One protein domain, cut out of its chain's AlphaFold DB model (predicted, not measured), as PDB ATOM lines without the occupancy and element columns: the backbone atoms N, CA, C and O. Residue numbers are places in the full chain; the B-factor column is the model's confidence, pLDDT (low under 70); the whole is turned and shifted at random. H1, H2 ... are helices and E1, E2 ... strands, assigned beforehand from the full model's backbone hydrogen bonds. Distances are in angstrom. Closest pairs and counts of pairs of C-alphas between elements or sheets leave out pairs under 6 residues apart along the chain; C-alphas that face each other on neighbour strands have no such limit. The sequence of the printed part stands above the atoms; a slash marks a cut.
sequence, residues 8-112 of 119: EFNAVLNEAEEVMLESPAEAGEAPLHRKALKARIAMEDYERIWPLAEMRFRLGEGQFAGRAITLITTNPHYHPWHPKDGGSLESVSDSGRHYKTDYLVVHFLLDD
ATOM      1  N   GLU A   8      -0.697  22.138 -28.002       92.62
ATOM      2  CA  GLU A   8      -0.337  23.031 -29.102       92.62
ATOM      3  C   GLU A   8       0.851  23.952 -28.780       92.62
ATOM      4  O   GLU A   8       1.478  24.481 -29.698       92.62
ATOM      5  N   PHE A   9       1.189  24.125 -27.496       93.06
ATOM      6  CA  PHE A   9       2.318  24.933 -27.039       93.06
ATOM      7  C   PHE A   9       3.496  24.092 -26.536       93.06
ATOM      8  O   PHE A   9       4.448  24.643 -25.985       93.06
ATOM      9  N   ASN A  10       3.489  22.765 -26.714       92.06
ATOM     10  CA  ASN A  10       4.613  21.910 -26.307       92.06
ATOM     11  C   ASN A  10       5.935  22.319 -26.979       92.06
ATOM     12  O   ASN A  10       6.987  22.247 -26.349       92.06
ATOM     13  N   ALA A  11       5.878  22.817 -28.220       90.56
ATOM     14  CA  ALA A  11       7.056  23.259 -28.966       90.56
ATOM     15  C   ALA A  11       7.874  24.341 -28.237       90.56
ATOM     16  O   ALA A  11       9.098  24.338 -28.336       90.56
ATOM     17  N   VAL A  12       7.223  25.201 -27.441       91.62
ATOM     18  CA  VAL A  12       7.883  26.231 -26.617       91.62
ATOM     19  C   VAL A  12       8.868  25.622 -25.615       91.62
ATOM     20  O   VAL A  12       9.877  26.238 -25.278       91.62
ATOM     21  N   LEU A  13       8.582  24.413 -25.127       92.75
ATOM     22  CA  LEU A  13       9.369  23.754 -24.087       92.75
ATOM     23  C   LEU A  13      10.501  22.884 -24.648       92.75
ATOM     24  O   LEU A  13      11.387  22.505 -23.887       92.75
ATOM     25  N   ASN A  14      10.492  22.575 -25.949       90.19
ATOM     26  CA  ASN A  14      11.463  21.666 -26.569       90.19
ATOM     27  C   ASN A  14      12.898  22.205 -26.531       90.19
ATOM     28  O   ASN A  14      13.840  21.437 -26.367       90.19
ATOM     29  N   GLU A  15      13.059  23.521 -26.678       86.00
ATOM     30  CA  GLU A  15      14.362  24.200 -26.639       86.00
ATOM     31  C   GLU A  15      14.586  24.950 -25.318       86.00
ATOM     32  O   GLU A  15      15.493  25.776 -25.207       86.00
ATOM     33  N   ALA A  16      13.746  24.702 -24.309       94.56
ATOM     34  CA  ALA A  16      13.839  25.407 -23.044       94.56
ATOM     35  C   ALA A  16      15.003  24.881 -22.189       94.56
ATOM     36  O   ALA A  16      15.148  23.683 -21.939       94.56
ATOM     37  N   GLU A  17      15.812  25.808 -21.691       96.44
ATOM     38  CA  GLU A  17      16.943  25.546 -20.808       96.44
ATOM     39  C   GLU A  17      16.454  25.466 -19.351       96.44
ATOM     40  O   GLU A  17      15.813  26.403 -18.867       96.44
ATOM     41  N   GLU A  18      16.750  24.376 -18.626       96.81
ATOM     42  CA  GLU A  18      16.540  24.342 -17.169       96.81
ATOM     43  C   GLU A  18      17.587  25.246 -16.500       96.81
ATOM     44  O   GLU A  18      18.789  25.022 -16.629       96.81
ATOM     45  N   VAL A  19      17.128  26.269 -15.781       97.38
ATOM     46  CA  VAL A  19      17.966  27.268 -15.102       97.38
ATOM     47  C   VAL A  19      17.589  27.382 -13.624       97.38
ATOM     48  O   VAL A  19      16.486  27.012 -13.214       97.38
ATOM     49  N   MET A  20      18.498  27.924 -12.812       96.56
ATOM     50  CA  MET A  20      18.206  28.344 -11.440       96.56
ATOM     51  C   MET A  20      18.018  29.863 -11.412       96.56
ATOM     52  O   MET A  20      18.904  30.611 -11.818       96.56
ATOM     53  N   LEU A  21      16.854  30.318 -10.955       94.88
ATOM     54  CA  LEU A  21      16.587  31.724 -10.672       94.88
ATOM     55  C   LEU A  21      17.172  32.052  -9.301       94.88
ATOM     56  O   LEU A  21      16.772  31.441  -8.305       94.88
ATOM     57  N   GLU A  22      18.092  33.010  -9.270       92.44
ATOM     58  CA  GLU A  22      18.793  33.438  -8.063       92.44
ATOM     59  C   GLU A  22      18.690  34.954  -7.886       92.44
ATOM     60  O   GLU A  22      19.060  35.721  -8.777       92.44
ATOM     61  N   SER A  23      18.199  35.399  -6.728       85.12
ATOM     62  CA  SER A  23      18.317  36.797  -6.303       85.12
ATOM     63  C   SER A  23      18.797  36.880  -4.859       85.12
ATOM     64  O   SER A  23      18.427  36.036  -4.029       85.12
ATOM     65  N   PRO A  24      19.632  37.886  -4.536       78.19
ATOM     66  CA  PRO A  24      20.042  38.113  -3.163       78.19
ATOM     67  C   PRO A  24      18.818  38.401  -2.292       78.19
ATOM     68  O   PRO A  24      17.808  38.921  -2.764       78.19
ATOM     69  N   ALA A  25      18.931  38.069  -1.009       75.50
ATOM     70  CA  ALA A  25      17.979  38.519  -0.008       75.50
ATOM     71  C   ALA A  25      17.916  40.051  -0.009       75.50
ATOM     72  O   ALA A  25      18.925  40.708   0.266       75.50
ATOM     73  N   GLU A  26      16.742  40.617  -0.275       74.31
ATOM     74  CA  GLU A  26      16.467  41.992   0.131       74.31
ATOM     75  C   GLU A  26      16.254  42.046   1.652       74.31
ATOM     76  O   GLU A  26      16.050  41.021   2.308       74.31
ATOM     77  N   ALA A  27      16.376  43.231   2.254       74.62
ATOM     78  CA  ALA A  27      16.358  43.379   3.708       74.62
ATOM     79  C   ALA A  27      15.054  42.825   4.322       74.62
ATOM     80  O   ALA A  27      14.004  43.457   4.245       74.62
ATOM     81  N   GLY A  28      15.144  41.656   4.966       68.69
ATOM     82  CA  GLY A  28      14.013  40.964   5.595       68.69
ATOM     83  C   GLY A  28      13.467  39.760   4.817       68.69
ATOM     84  O   GLY A  28      12.609  39.057   5.351       68.69
ATOM     85  N   GLU A  29      13.976  39.473   3.616       71.69
ATOM     86  CA  GLU A  29      13.572  38.324   2.800       71.69
ATOM     87  C   GLU A  29      14.669  37.257   2.718       71.69
ATOM     88  O   GLU A  29      15.857  37.526   2.893       71.69
ATOM     89  N   ALA A  30      14.276  36.006   2.472       74.62
ATOM     90  CA  ALA A  30      15.235  34.945   2.190       74.62
ATOM     91  C   ALA A  30      15.712  35.041   0.729       74.62
ATOM     92  O   ALA A  30      14.920  35.411  -0.139       74.62
ATOM     93  N   PRO A  31      16.965  34.656   0.422       81.69
ATOM     94  CA  PRO A  31      17.443  34.591  -0.956       81.69
ATOM     95  C   PRO A  31      16.563  33.674  -1.814       81.69
ATOM     96  O   PRO A  31      16.259  32.542  -1.412       81.69
ATOM     97  N   LEU A  32      16.190  34.122  -3.013       87.31
ATOM     98  CA  LEU A  32      15.406  33.312  -3.941       87.31
ATOM     99  C   LEU A  32      16.317  32.288  -4.618       87.31
ATOM    100  O   LEU A  32      17.319  32.666  -5.208       87.31
ATOM    101  N   HIS A  33      15.942  31.012  -4.554       91.81
ATOM    102  CA  HIS A  33      16.555  29.932  -5.329       91.81
ATOM    103  C   HIS A  33      15.437  29.053  -5.888       91.81
ATOM    104  O   HIS A  33      14.801  28.294  -5.147       91.81
ATOM    105  N   ARG A  34      15.126  29.197  -7.179       94.06
ATOM    106  CA  ARG A  34      14.006  28.489  -7.819       94.06
ATOM    107  C   ARG A  34      14.400  27.896  -9.159       94.06
ATOM    108  O   ARG A  34      14.898  28.604 -10.022       94.06
ATOM    109  N   LYS A  35      14.103  26.611  -9.362       96.75
ATOM    110  CA  LYS A  35      14.214  25.989 -10.684       96.75
ATOM    111  C   LYS A  35      13.212  26.620 -11.643       96.75
ATOM    112  O   LYS A  35      12.065  26.881 -11.271       96.75
ATOM    113  N   ALA A  36      13.644  26.823 -12.876       97.69
ATOM    114  CA  ALA A  36      12.829  27.387 -13.933       97.69
ATOM    115  C   ALA A  36      13.240  26.847 -15.301       97.69
ATOM    116  O   ALA A  36      14.289  26.227 -15.455       97.69
ATOM    117  N   LEU A  37      12.401  27.113 -16.293       97.88
ATOM    118  CA  LEU A  37      12.696  26.936 -17.705       97.88
ATOM    119  C   LEU A  37      12.855  28.305 -18.344       97.88
ATOM    120  O   LEU A  37      11.976  29.152 -18.205       97.88
ATOM    121  N   LYS A  38      13.952  28.511 -19.059       98.00
ATOM    122  CA  LYS A  38      14.191  29.689 -19.886       98.00
ATOM    123  C   LYS A  38      13.973  29.303 -21.341       98.00
ATOM    124  O   LYS A  38      14.644  28.410 -21.847       98.00
ATOM    125  N   ALA A  39      13.060  29.987 -22.013       96.81
ATOM    126  CA  ALA A  39      12.748  29.733 -23.415       96.81
ATOM    127  C   ALA A  39      12.884  31.015 -24.232       96.81
ATOM    128  O   ALA A  39      12.541  32.101 -23.760       96.81
ATOM    129  N   ARG A  40      13.369  30.880 -25.469       96.69
ATOM    130  CA  ARG A  40      13.308  31.936 -26.480       96.69
ATOM    131  C   ARG A  40      12.170  31.602 -27.434       96.69
ATOM    132  O   ARG A  40      12.255  30.619 -28.158       96.69
ATOM    133  N   ILE A  41      11.122  32.414 -27.435       95.81
ATOM    134  CA  ILE A  41       9.905  32.171 -28.220       95.81
ATOM    135  C   ILE A  41       9.632  33.327 -29.168       95.81
ATOM    136  O   ILE A  41      10.032  34.456 -28.887       95.81
ATOM    137  N   ALA A  42       8.970  33.056 -30.290       95.44
ATOM    138  CA  ALA A  42       8.521  34.113 -31.186       95.44
ATOM    139  C   ALA A  42       7.468  34.991 -30.488       95.44
ATOM    140  O   ALA A  42       6.687  34.500 -29.671       95.44
ATOM    141  N   MET A  43       7.424  36.281 -30.827       96.00
ATOM    142  CA  MET A  43       6.428  37.221 -30.295       96.00
ATOM    143  C   MET A  43       4.990  36.731 -30.542       96.00
ATOM    144  O   MET A  43       4.155  36.806 -29.648       96.00
ATOM    145  N   GLU A  44       4.724  36.152 -31.715       94.31
ATOM    146  CA  GLU A  44       3.417  35.571 -32.056       94.31
ATOM    147  C   GLU A  44       3.020  34.431 -31.100       94.31
ATOM    148  O   GLU A  44       1.889  34.378 -30.616       94.31
ATOM    149  N   ASP A  45       3.952  33.535 -30.763       95.31
ATOM    150  CA  ASP A  45       3.684  32.461 -29.803       95.31
ATOM    151  C   ASP A  45       3.509  33.004 -28.385       95.31
ATOM    152  O   ASP A  45       2.651  32.525 -27.641       95.31
ATOM    153  N   TYR A  46       4.273  34.036 -28.018       95.62
ATOM    154  CA  TYR A  46       4.117  34.716 -26.738       95.62
ATOM    155  C   TYR A  46       2.711  35.298 -26.560       95.62
ATOM    156  O   TYR A  46       2.086  35.073 -25.526       95.62
ATOM    157  N   GLU A  47       2.179  35.991 -27.568       95.62
ATOM    158  CA  GLU A  47       0.821  36.551 -27.531       95.62
ATOM    159  C   GLU A  47      -0.247  35.465 -27.336       95.62
ATOM    160  O   GLU A  47      -1.238  35.679 -26.633       95.62
ATOM    161  N   ARG A  48      -0.021  34.273 -27.900       96.44
ATOM    162  CA  ARG A  48      -0.923  33.119 -27.766       96.44
ATOM    163  C   ARG A  48      -0.861  32.468 -26.384       96.44
ATOM    164  O   ARG A  48      -1.900  32.023 -25.894       96.44
ATOM    165  N   ILE A  49       0.312  32.417 -25.746       94.94
ATOM    166  CA  ILE A  49       0.461  31.863 -24.386       94.94
ATOM    167  C   ILE A  49       0.229  32.901 -23.283       94.94
ATOM    168  O   ILE A  49       0.013  32.517 -22.137       94.94
ATOM    169  N   TRP A  50       0.246  34.201 -23.590       94.06
ATOM    170  CA  TRP A  50       0.039  35.277 -22.614       94.06
ATOM    171  C   TRP A  50      -1.236  35.112 -21.763       94.06
ATOM    172  O   TRP A  50      -1.154  35.290 -20.548       94.06
ATOM    173  N   PRO A  51      -2.396  34.689 -22.307       94.50
ATOM    174  CA  PRO A  51      -3.588  34.409 -21.499       94.50
ATOM    175  C   PRO A  51      -3.412  33.293 -20.454       94.50
ATOM    176  O   PRO A  51      -4.246  33.151 -19.560       94.50
ATOM    177  N   LEU A  52      -2.351  32.488 -20.571       93.81
ATOM    178  CA  LEU A  52      -1.977  31.412 -19.651       93.81
ATOM    179  C   LEU A  52      -1.004  31.889 -18.557       93.81
ATOM    180  O   LEU A  52      -0.619  31.100 -17.692       93.81
ATOM    181  N   ALA A  53      -0.583  33.154 -18.594       92.38
ATOM    182  CA  ALA A  53       0.368  33.723 -17.651       92.38
ATOM    183  C   ALA A  53      -0.066  33.550 -16.191       92.38
ATOM    184  O   ALA A  53      -1.252  33.621 -15.869       92.38
ATOM    185  N   GLU A  54       0.912  33.318 -15.308       89.88
ATOM    186  CA  GLU A  54       0.725  33.152 -13.857       89.88
ATOM    187  C   GLU A  54      -0.208  31.985 -13.456       89.88
ATOM    188  O   GLU A  54      -0.474  31.752 -12.274       89.88
ATOM    189  N   MET A  55      -0.691  31.192 -14.419       94.69
ATOM    190  CA  MET A  55      -1.454  29.975 -14.170       94.69
ATOM    191  C   MET A  55      -0.511  28.774 -14.101       94.69
ATOM    192  O   MET A  55       0.422  28.636 -14.890       94.69
ATOM    193  N   ARG A  56      -0.796  27.862 -13.169       95.00
ATOM    194  CA  ARG A  56      -0.009  26.642 -12.981       95.00
ATOM    195  C   ARG A  56      -0.536  25.499 -13.846       95.00
ATOM    196  O   ARG A  56      -1.689  25.086 -13.693       95.00
ATOM    197  N   PHE A  57       0.334  24.929 -14.672       95.88
ATOM    198  CA  PHE A  57       0.022  23.820 -15.573       95.88
ATOM    199  C   PHE A  57       0.855  22.586 -15.263       95.88
ATOM    200  O   PHE A  57       2.033  22.692 -14.949       95.88
ATOM    201  N   ARG A  58       0.257  21.400 -15.371       95.31
ATOM    202  CA  ARG A  58       0.989  20.131 -15.335       95.31
ATOM    203  C   ARG A  58       1.476  19.756 -16.722       95.31
ATOM    204  O   ARG A  58       0.715  19.850 -17.682       95.31
ATOM    205  N   LEU A  59       2.694  19.236 -16.774       93.81
ATOM    206  CA  LEU A  59       3.278  18.672 -17.980       93.81
ATOM    207  C   LEU A  59       2.955  17.178 -18.053       93.81
ATOM    208  O   LEU A  59       3.209  16.433 -17.100       93.81
ATOM    209  N   GLY A  60       2.310  16.771 -19.146       88.00
ATOM    210  CA  GLY A  60       1.913  15.381 -19.388       88.00
ATOM    211  C   GLY A  60       3.007  14.545 -20.045       88.00
ATOM    212  O   GLY A  60       3.155  13.376 -19.707       88.00
ATOM    213  N   GLU A  61       3.798  15.157 -20.924       85.06
ATOM    214  CA  GLU A  61       4.780  14.477 -21.771       85.06
ATOM    215  C   GLU A  61       6.097  15.267 -21.845       85.06
ATOM    216  O   GLU A  61       6.214  16.371 -21.304       85.06
ATOM    217  N   GLY A  62       7.103  14.690 -22.508       85.50
ATOM    218  CA  GLY A  62       8.418  15.302 -22.702       85.50
ATOM    219  C   GLY A  62       9.348  15.186 -21.490       85.50
ATOM    220  O   GLY A  62       9.068  14.489 -20.514       85.50
ATOM    221  N   GLN A  63      10.486  15.882 -21.550       87.50
ATOM    222  CA  GLN A  63      11.564  15.755 -20.555       87.50
ATOM    223  C   GLN A  63      11.180  16.213 -19.137       87.50
ATOM    224  O   GLN A  63      11.843  15.862 -18.165       87.50
ATOM    225  N   PHE A  64      10.110  16.999 -19.012       90.56
ATOM    226  CA  PHE A  64       9.635  17.563 -17.749       90.56
ATOM    227  C   PHE A  64       8.295  16.958 -17.298       90.56
ATOM    228  O   PHE A  64       7.618  17.530 -16.439       90.56
ATOM    229  N   ALA A  65       7.893  15.816 -17.869       91.38
ATOM    230  CA  ALA A  65       6.655  15.130 -17.512       91.38
ATOM    231  C   ALA A  65       6.529  14.924 -15.990       91.38
ATOM    232  O   ALA A  65       7.495  14.615 -15.291       91.38
ATOM    233  N   GLY A  66       5.324  15.135 -15.456       91.00
ATOM    234  CA  GLY A  66       5.037  15.045 -14.018       91.00
ATOM    235  C   GLY A  66       5.311  16.331 -13.225       91.00
ATOM    236  O   GLY A  66       4.694  16.535 -12.172       91.00
ATOM    237  N   ARG A  67       6.135  17.249 -13.746       94.31
ATOM    238  CA  ARG A  67       6.366  18.575 -13.149       94.31
ATOM    239  C   ARG A  67       5.232  19.549 -13.476       94.31
ATOM    240  O   ARG A  67       4.294  19.240 -14.224       94.31
ATOM    241  N   ALA A  68       5.284  20.723 -12.859       96.25
ATOM    242  CA  ALA A  68       4.409  21.837 -13.185       96.25
ATOM    243  C   ALA A  68       5.205  23.058 -13.630       96.25
ATOM    244  O   ALA A  68       6.299  23.292 -13.122       96.25
ATOM    245  N   ILE A  69       4.612  23.836 -14.532       96.75
ATOM    246  CA  ILE A  69       5.155  25.111 -14.981       96.75
ATOM    247  C   ILE A  69       4.199  26.266 -14.713       96.75
ATOM    248  O   ILE A  69       2.980  26.083 -14.717       96.75
ATOM    249  N   THR A  70       4.768  27.450 -14.491       96.94
ATOM    250  CA  THR A  70       4.031  28.717 -14.375       96.94
ATOM    251  C   THR A  70       4.799  29.802 -15.117       96.94
ATOM    252  O   THR A  70       5.930  30.096 -14.737       96.94
ATOM    253  N   LEU A  71       4.214  30.378 -16.172       97.44
ATOM    254  CA  LEU A  71       4.831  31.478 -16.921       97.44
ATOM    255  C   LEU A  71       4.885  32.735 -16.048       97.44
ATOM    256  O   LEU A  71       3.844  33.196 -15.578       97.44
ATOM    257  N   ILE A  72       6.084  33.283 -15.873       95.88
ATOM    258  CA  ILE A  72       6.339  34.499 -15.103       95.88
ATOM    259  C   ILE A  72       6.135  35.707 -16.017       95.88
ATOM    260  O   ILE A  72       6.823  35.822 -17.031       95.88
ATOM    261  N   THR A  73       5.238  36.626 -15.657       94.44
ATOM    262  CA  THR A  73       4.977  37.831 -16.461       94.44
ATOM    263  C   THR A  73       4.812  39.115 -15.674       94.44
ATOM    264  O   THR A  73       5.197  40.170 -16.166       94.44
ATOM    265  N   THR A  74       4.199  39.052 -14.495       89.56
ATOM    266  CA  THR A  74       3.793  40.253 -13.748       89.56
ATOM    267  C   THR A  74       4.050  40.134 -12.256       89.56
ATOM    268  O   THR A  74       4.025  41.142 -11.553       89.56
ATOM    269  N   ASN A  75       4.352  38.932 -11.757       89.19
ATOM    270  CA  ASN A  75       4.657  38.734 -10.349       89.19
ATOM    271  C   ASN A  75       5.914  39.536  -9.936       89.19
ATOM    272  O   ASN A  75       7.002  39.260 -10.458       89.19
ATOM    273  N   PRO A  76       5.804  40.501  -9.000       88.19
ATOM    274  CA  PRO A  76       6.907  41.393  -8.642       88.19
ATOM    275  C   PRO A  76       8.090  40.661  -8.002       88.19
ATOM    276  O   PRO A  76       9.228  41.079  -8.196       88.19
ATOM    277  N   HIS A  77       7.857  39.524  -7.332       87.00
ATOM    278  CA  HIS A  77       8.936  38.708  -6.758       87.00
ATOM    279  C   HIS A  77       9.893  38.150  -7.817       87.00
ATOM    280  O   HIS A  77      11.012  37.759  -7.497       87.00
ATOM    281  N   TYR A  78       9.460  38.112  -9.078       91.69
ATOM    282  CA  TYR A  78      10.238  37.581 -10.191       91.69
ATOM    283  C   TYR A  78      10.509  38.626 -11.275       91.69
ATOM    284  O   TYR A  78      10.793  38.260 -12.415       91.69
ATOM    285  N   HIS A  79      10.449  39.918 -10.935       92.25
ATOM    286  CA  HIS A  79      10.671  41.019 -11.876       92.25
ATOM    287  C   HIS A  79      11.917  40.852 -12.778       92.25
ATOM    288  O   HIS A  79      11.791  41.046 -13.987       92.25
ATOM    289  N   PRO A  80      13.097  40.412 -12.282       93.69
ATOM    290  CA  PRO A  80      14.275  40.202 -13.138       93.69
ATOM    291  C   PRO A  80      14.100  39.158 -14.257       93.69
ATOM    292  O   PRO A  80      14.883  39.135 -15.211       93.69
ATOM    293  N   TRP A  81      13.092  38.289 -14.137       96.19
ATOM    294  CA  TRP A  81      12.806  37.184 -15.055       96.19
ATOM    295  C   TRP A  81      11.514  37.369 -15.849       96.19
ATOM    296  O   TRP A  81      11.089  36.440 -16.539       96.19
ATOM    297  N   HIS A  82      10.918  38.563 -15.796       96.75
ATOM    298  CA  HIS A  82       9.821  38.935 -16.686       96.75
ATOM    299  C   HIS A  82      10.244  38.829 -18.164       96.75
ATOM    300  O   HIS A  82      11.443  38.878 -18.473       96.75
ATOM    301  N   PRO A  83       9.275  38.671 -19.088       97.25
ATOM    302  CA  PRO A  83       9.533  38.628 -20.517       97.25
ATOM    303  C   PRO A  83      10.345  39.840 -20.962       97.25
ATOM    304  O   PRO A  83      10.019  40.980 -20.632       97.25
ATOM    305  N   LYS A  84      11.416  39.588 -21.708       97.00
ATOM    306  CA  LYS A  84      12.307  40.630 -22.223       97.00
ATOM    307  C   LYS A  84      12.729  40.331 -23.647       97.00
ATOM    308  O   LYS A  84      12.616  39.192 -24.098       97.00
ATOM    309  N   ASP A  85      13.235  41.357 -24.323       96.56
ATOM    310  CA  ASP A  85      13.731  41.248 -25.692       96.56
ATOM    311  C   ASP A  85      14.691  40.054 -25.851       96.56
ATOM    312  O   ASP A  85      15.662  39.898 -25.104       96.56
ATOM    313  N   GLY A  86      14.364  39.184 -26.805       94.94
ATOM    314  CA  GLY A  86      15.147  38.022 -27.216       94.94
ATOM    315  C   GLY A  86      15.820  38.221 -28.574       94.94
ATOM    316  O   GLY A  86      16.305  37.247 -29.167       94.94
ATOM    317  N   GLY A  87      15.834  39.459 -29.071       95.94
ATOM    318  CA  GLY A  87      16.360  39.838 -30.370       95.94
ATOM    319  C   GLY A  87      15.452  39.415 -31.520       95.94
ATOM    320  O   GLY A  87      14.369  38.857 -31.341       95.94
ATOM    321  N   SER A  88      15.939  39.629 -32.735       95.12
ATOM    322  CA  SER A  88      15.186  39.364 -33.959       95.12
ATOM    323  C   SER A  88      15.982  38.488 -34.913       95.12
ATOM    324  O   SER A  88      17.212  38.520 -34.916       95.12
ATOM    325  N   LEU A  89      15.279  37.727 -35.746       94.81
ATOM    326  CA  LEU A  89      15.866  36.978 -36.849       94.81
ATOM    327  C   LEU A  89      15.333  37.531 -38.168       94.81
ATOM    328  O   LEU A  89      14.121  37.561 -38.378       94.81
ATOM    329  N   GLU A  90      16.233  37.958 -39.049       94.06
ATOM    330  CA  GLU A  90      15.898  38.273 -40.437       94.06
ATOM    331  C   GLU A  90      16.032  37.017 -41.297       94.06
ATOM    332  O   GLU A  90      16.984  36.249 -41.157       94.06
ATOM    333  N   SER A  91      15.073  36.806 -42.190       91.88
ATOM    334  CA  SER A  91      15.047  35.663 -43.095       91.88
ATOM    335  C   SER A  91      14.410  36.049 -44.429       91.88
ATOM    336  O   SER A  91      13.790  37.107 -44.564       91.88
ATOM    337  N   VAL A  92      14.594  35.209 -45.442       91.56
ATOM    338  CA  VAL A  92      14.089  35.426 -46.802       91.56
ATOM    339  C   VAL A  92      13.196  34.249 -47.164       91.56
ATOM    340  O   VAL A  92      13.601  33.098 -47.024       91.56
ATOM    341  N   SER A  93      11.960  34.520 -47.583       88.62
ATOM    342  CA  SER A  93      11.042  33.472 -48.040       88.62
ATOM    343  C   SER A  93      11.481  32.902 -49.388       88.62
ATOM    344  O   SER A  93      12.232  33.539 -50.124       88.62
ATOM    345  N   ASP A  94      10.907  31.767 -49.787       87.75
ATOM    346  CA  ASP A  94      11.169  31.151 -51.099       87.75
ATOM    347  C   ASP A  94      10.829  32.074 -52.287       87.75
ATOM    348  O   ASP A  94      11.356  31.923 -53.386       87.75
ATOM    349  N   SER A  95       9.967  33.072 -52.064       89.81
ATOM    350  CA  SER A  95       9.630  34.129 -53.028       89.81
ATOM    351  C   SER A  95      10.602  35.320 -53.040       89.81
ATOM    352  O   SER A  95      10.356  36.294 -53.749       89.81
ATOM    353  N   GLY A  96      11.676  35.283 -52.246       90.38
ATOM    354  CA  GLY A  96      12.650  36.370 -52.115       90.38
ATOM    355  C   GLY A  96      12.210  37.516 -51.196       90.38
ATOM    356  O   GLY A  96      12.887  38.541 -51.127       90.38
ATOM    357  N   ARG A  97      11.080  37.388 -50.486       92.56
ATOM    358  CA  ARG A  97      10.598  38.434 -49.575       92.56
ATOM    359  C   ARG A  97      11.339  38.345 -48.246       92.56
ATOM    360  O   ARG A  97      11.263  37.329 -47.559       92.56
ATOM    361  N   HIS A  98      11.991  39.435 -47.860       93.31
ATOM    362  CA  HIS A  98      12.581  39.579 -46.535       93.31
ATOM    363  C   HIS A  98      11.484  39.692 -45.471       93.31
ATOM    364  O   HIS A  98      10.507  40.422 -45.653       93.31
ATOM    365  N   TYR A  99      11.650  38.982 -44.362       91.00
ATOM    366  CA  TYR A  99      10.805  39.101 -43.182       91.00
ATOM    367  C   TYR A  99      11.652  39.036 -41.911       91.00
ATOM    368  O   TYR A  99      12.761  38.502 -41.903       91.00
ATOM    369  N   LYS A 100      11.115  39.617 -40.839       93.69
ATOM    370  CA  LYS A 100      11.738  39.695 -39.520       93.69
ATOM    371  C   LYS A 100      10.825  39.004 -38.520       93.69
ATOM    372  O   LYS A 100       9.632  39.299 -38.488       93.69
ATOM    373  N   THR A 101      11.390  38.128 -37.705       95.75
ATOM    374  CA  THR A 101      10.696  37.518 -36.571       95.75
ATOM    375  C   THR A 101      11.314  38.045 -35.289       95.75
ATOM    376  O   THR A 101      12.513  37.875 -35.063       95.75
ATOM    377  N   ASP A 102      10.501  38.693 -34.462       97.19
ATOM    378  CA  ASP A 102      10.898  39.149 -33.133       97.19
ATOM    379  C   ASP A 102      10.697  38.036 -32.110       97.19
ATOM    380  O   ASP A 102       9.721  37.283 -32.175       97.19
ATOM    381  N   TYR A 103      11.632  37.931 -31.172       97.06
ATOM    382  CA  TYR A 103      11.617  36.915 -30.133       97.06
ATOM    383  C   TYR A 103      11.652  37.552 -28.752       97.06
ATOM    384  O   TYR A 103      12.221  38.622 -28.549       97.06
ATOM    385  N   LEU A 104      11.102  36.834 -27.782       97.38
ATOM    386  CA  LEU A 104      11.195  37.148 -26.367       97.38
ATOM    387  C   LEU A 104      11.894  36.016 -25.628       97.38
ATOM    388  O   LEU A 104      11.711  34.839 -25.941       97.38
ATOM    389  N   VAL A 105      12.675  36.379 -24.615       97.94
ATOM    390  CA  VAL A 105      13.124  35.438 -23.591       97.94
ATOM    391  C   VAL A 105      12.111  35.463 -22.457       97.94
ATOM    392  O   VAL A 105      11.897  36.504 -21.836       97.94
ATOM    393  N   VAL A 106      11.516  34.306 -22.179       97.62
ATOM    394  CA  VAL A 106      10.549  34.104 -21.096       97.62
ATOM    395  C   VAL A 106      11.065  33.083 -20.093       97.62
ATOM    396  O   VAL A 106      11.904  32.239 -20.421       97.62
ATOM    397  N   HIS A 107      10.532  33.145 -18.873       98.00
ATOM    398  CA  HIS A 107      10.833  32.181 -17.825       98.00
ATOM    399  C   HIS A 107       9.554  31.534 -17.300       98.00
ATOM    400  O   HIS A 107       8.555  32.208 -17.044       98.00
ATOM    401  N   PHE A 108       9.608  30.223 -17.094       97.38
ATOM    402  CA  PHE A 108       8.578  29.462 -16.405       97.38
ATOM    403  C   PHE A 108       9.144  28.932 -15.095       97.38
ATOM    404  O   PHE A 108      10.162  28.249 -15.119       97.38
ATOM    405  N   LEU A 109       8.492  29.169 -13.959       96.94
ATOM    406  CA  LEU A 109       8.826  28.435 -12.733       96.94
ATOM    407  C   LEU A 109       8.626  26.943 -12.972       96.94
ATOM    408  O   LEU A 109       7.640  26.571 -13.602       96.94
ATOM    409  N   LEU A 110       9.534  26.110 -12.466       97.00
ATOM    410  CA  LEU A 110       9.489  24.662 -12.622       97.00
ATOM    411  C   LEU A 110       9.365  24.000 -11.252       97.00
ATOM    412  O   LEU A 110      10.332  23.910 -10.495       97.00
ATOM    413  N   ASP A 111       8.168  23.511 -10.946       94.62
ATOM    414  CA  ASP A 111       7.878  22.874  -9.669       94.62
ATOM    415  C   ASP A 111       7.854  21.353  -9.806       94.62
ATOM    416  O   ASP A 111       7.090  20.791 -10.601       94.62
ATOM    417  N   ASP A 112       8.605  20.675  -8.941       91.50
ATOM    418  CA  ASP A 112       8.356  19.268  -8.665       91.50
ATOM    419  C   ASP A 112       6.981  19.131  -8.025       91.50
ATOM    420  O   ASP A 112       6.595  19.899  -7.135       91.50
TER     421      ASP A 112
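What this domain is: This is residues 8 to 112 of the 119 residues of an uncharacterized protein of Rhizobium esperanzae (UniProt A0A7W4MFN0). One long, strongly twisted antiparallel sheet is built along strand E6, with hairpin E5-E6 making one end of the length and hairpin E1-E2 the other, where residues 25 to 30 stick out. The short hairpin E3-E4 joins E6 near its last residues, H2 and H3 pack on one face, and H1 packs on E2. The printed part has 105 residues in the order H1 E1 E2 H2 E3 E4 H3 E5 E6, class mixed, helices and strands. It is only just loose, close to compact, with a radius of gyration of the C-alphas of 15.7 A and spans of 58 by 32 by 22 A.

Where its parts are: E6, residues 98 to 111, is 40.7 A long and ends at C-alpha 111 (7.878, 22.874, -9.669). E2, residues 32 to 42, is 28.1 A and bends by 66 degrees at residue 35. E5, 84 to 92, is 25.2 A; E1, 17 to 23, is 18.4 A. E3 is 56 to 58 and E4 68 to 71. H1, 11 to 14, begins at C-alpha 11 (7.056, 23.259, -28.966); H2 is 43 to 52 and H3 76 to 81.

How they stand to each other: E6 has E2 on one side (N 37 to O 108, 2.8 A), and E4 (N 109 to O 70, 2.8 A) and E5 (N 86 to O 103, 2.8 A) on the other. E1 pairs with E2 (N 21 to O 34, 2.8 A), E3 with E4 (N 57 to O 69, 2.9 A). H2 is on the sheet, its closest C-alphas to E6 being Met 43 and Tyr 103, 5.2 A; H3 is on the same face, with Trp 81 and His 107 at 6.0 A. H1 lies over E2 at a height over the sheet of 8.1 A. O i to N i+4 pairs within range are 4 of 6 in H2 and 0 of 2 in H3, where O i to N i+3 gives 2 of 3; H1 is too short for such a pair.

The domain as a whole: The C-alphas farthest apart, Gly 28 and Ser 95, are 59.2 A apart. The printed part has no cut, and no link is long. Mean pLDDT of the printed part is 92.3, with residue 28 under 70.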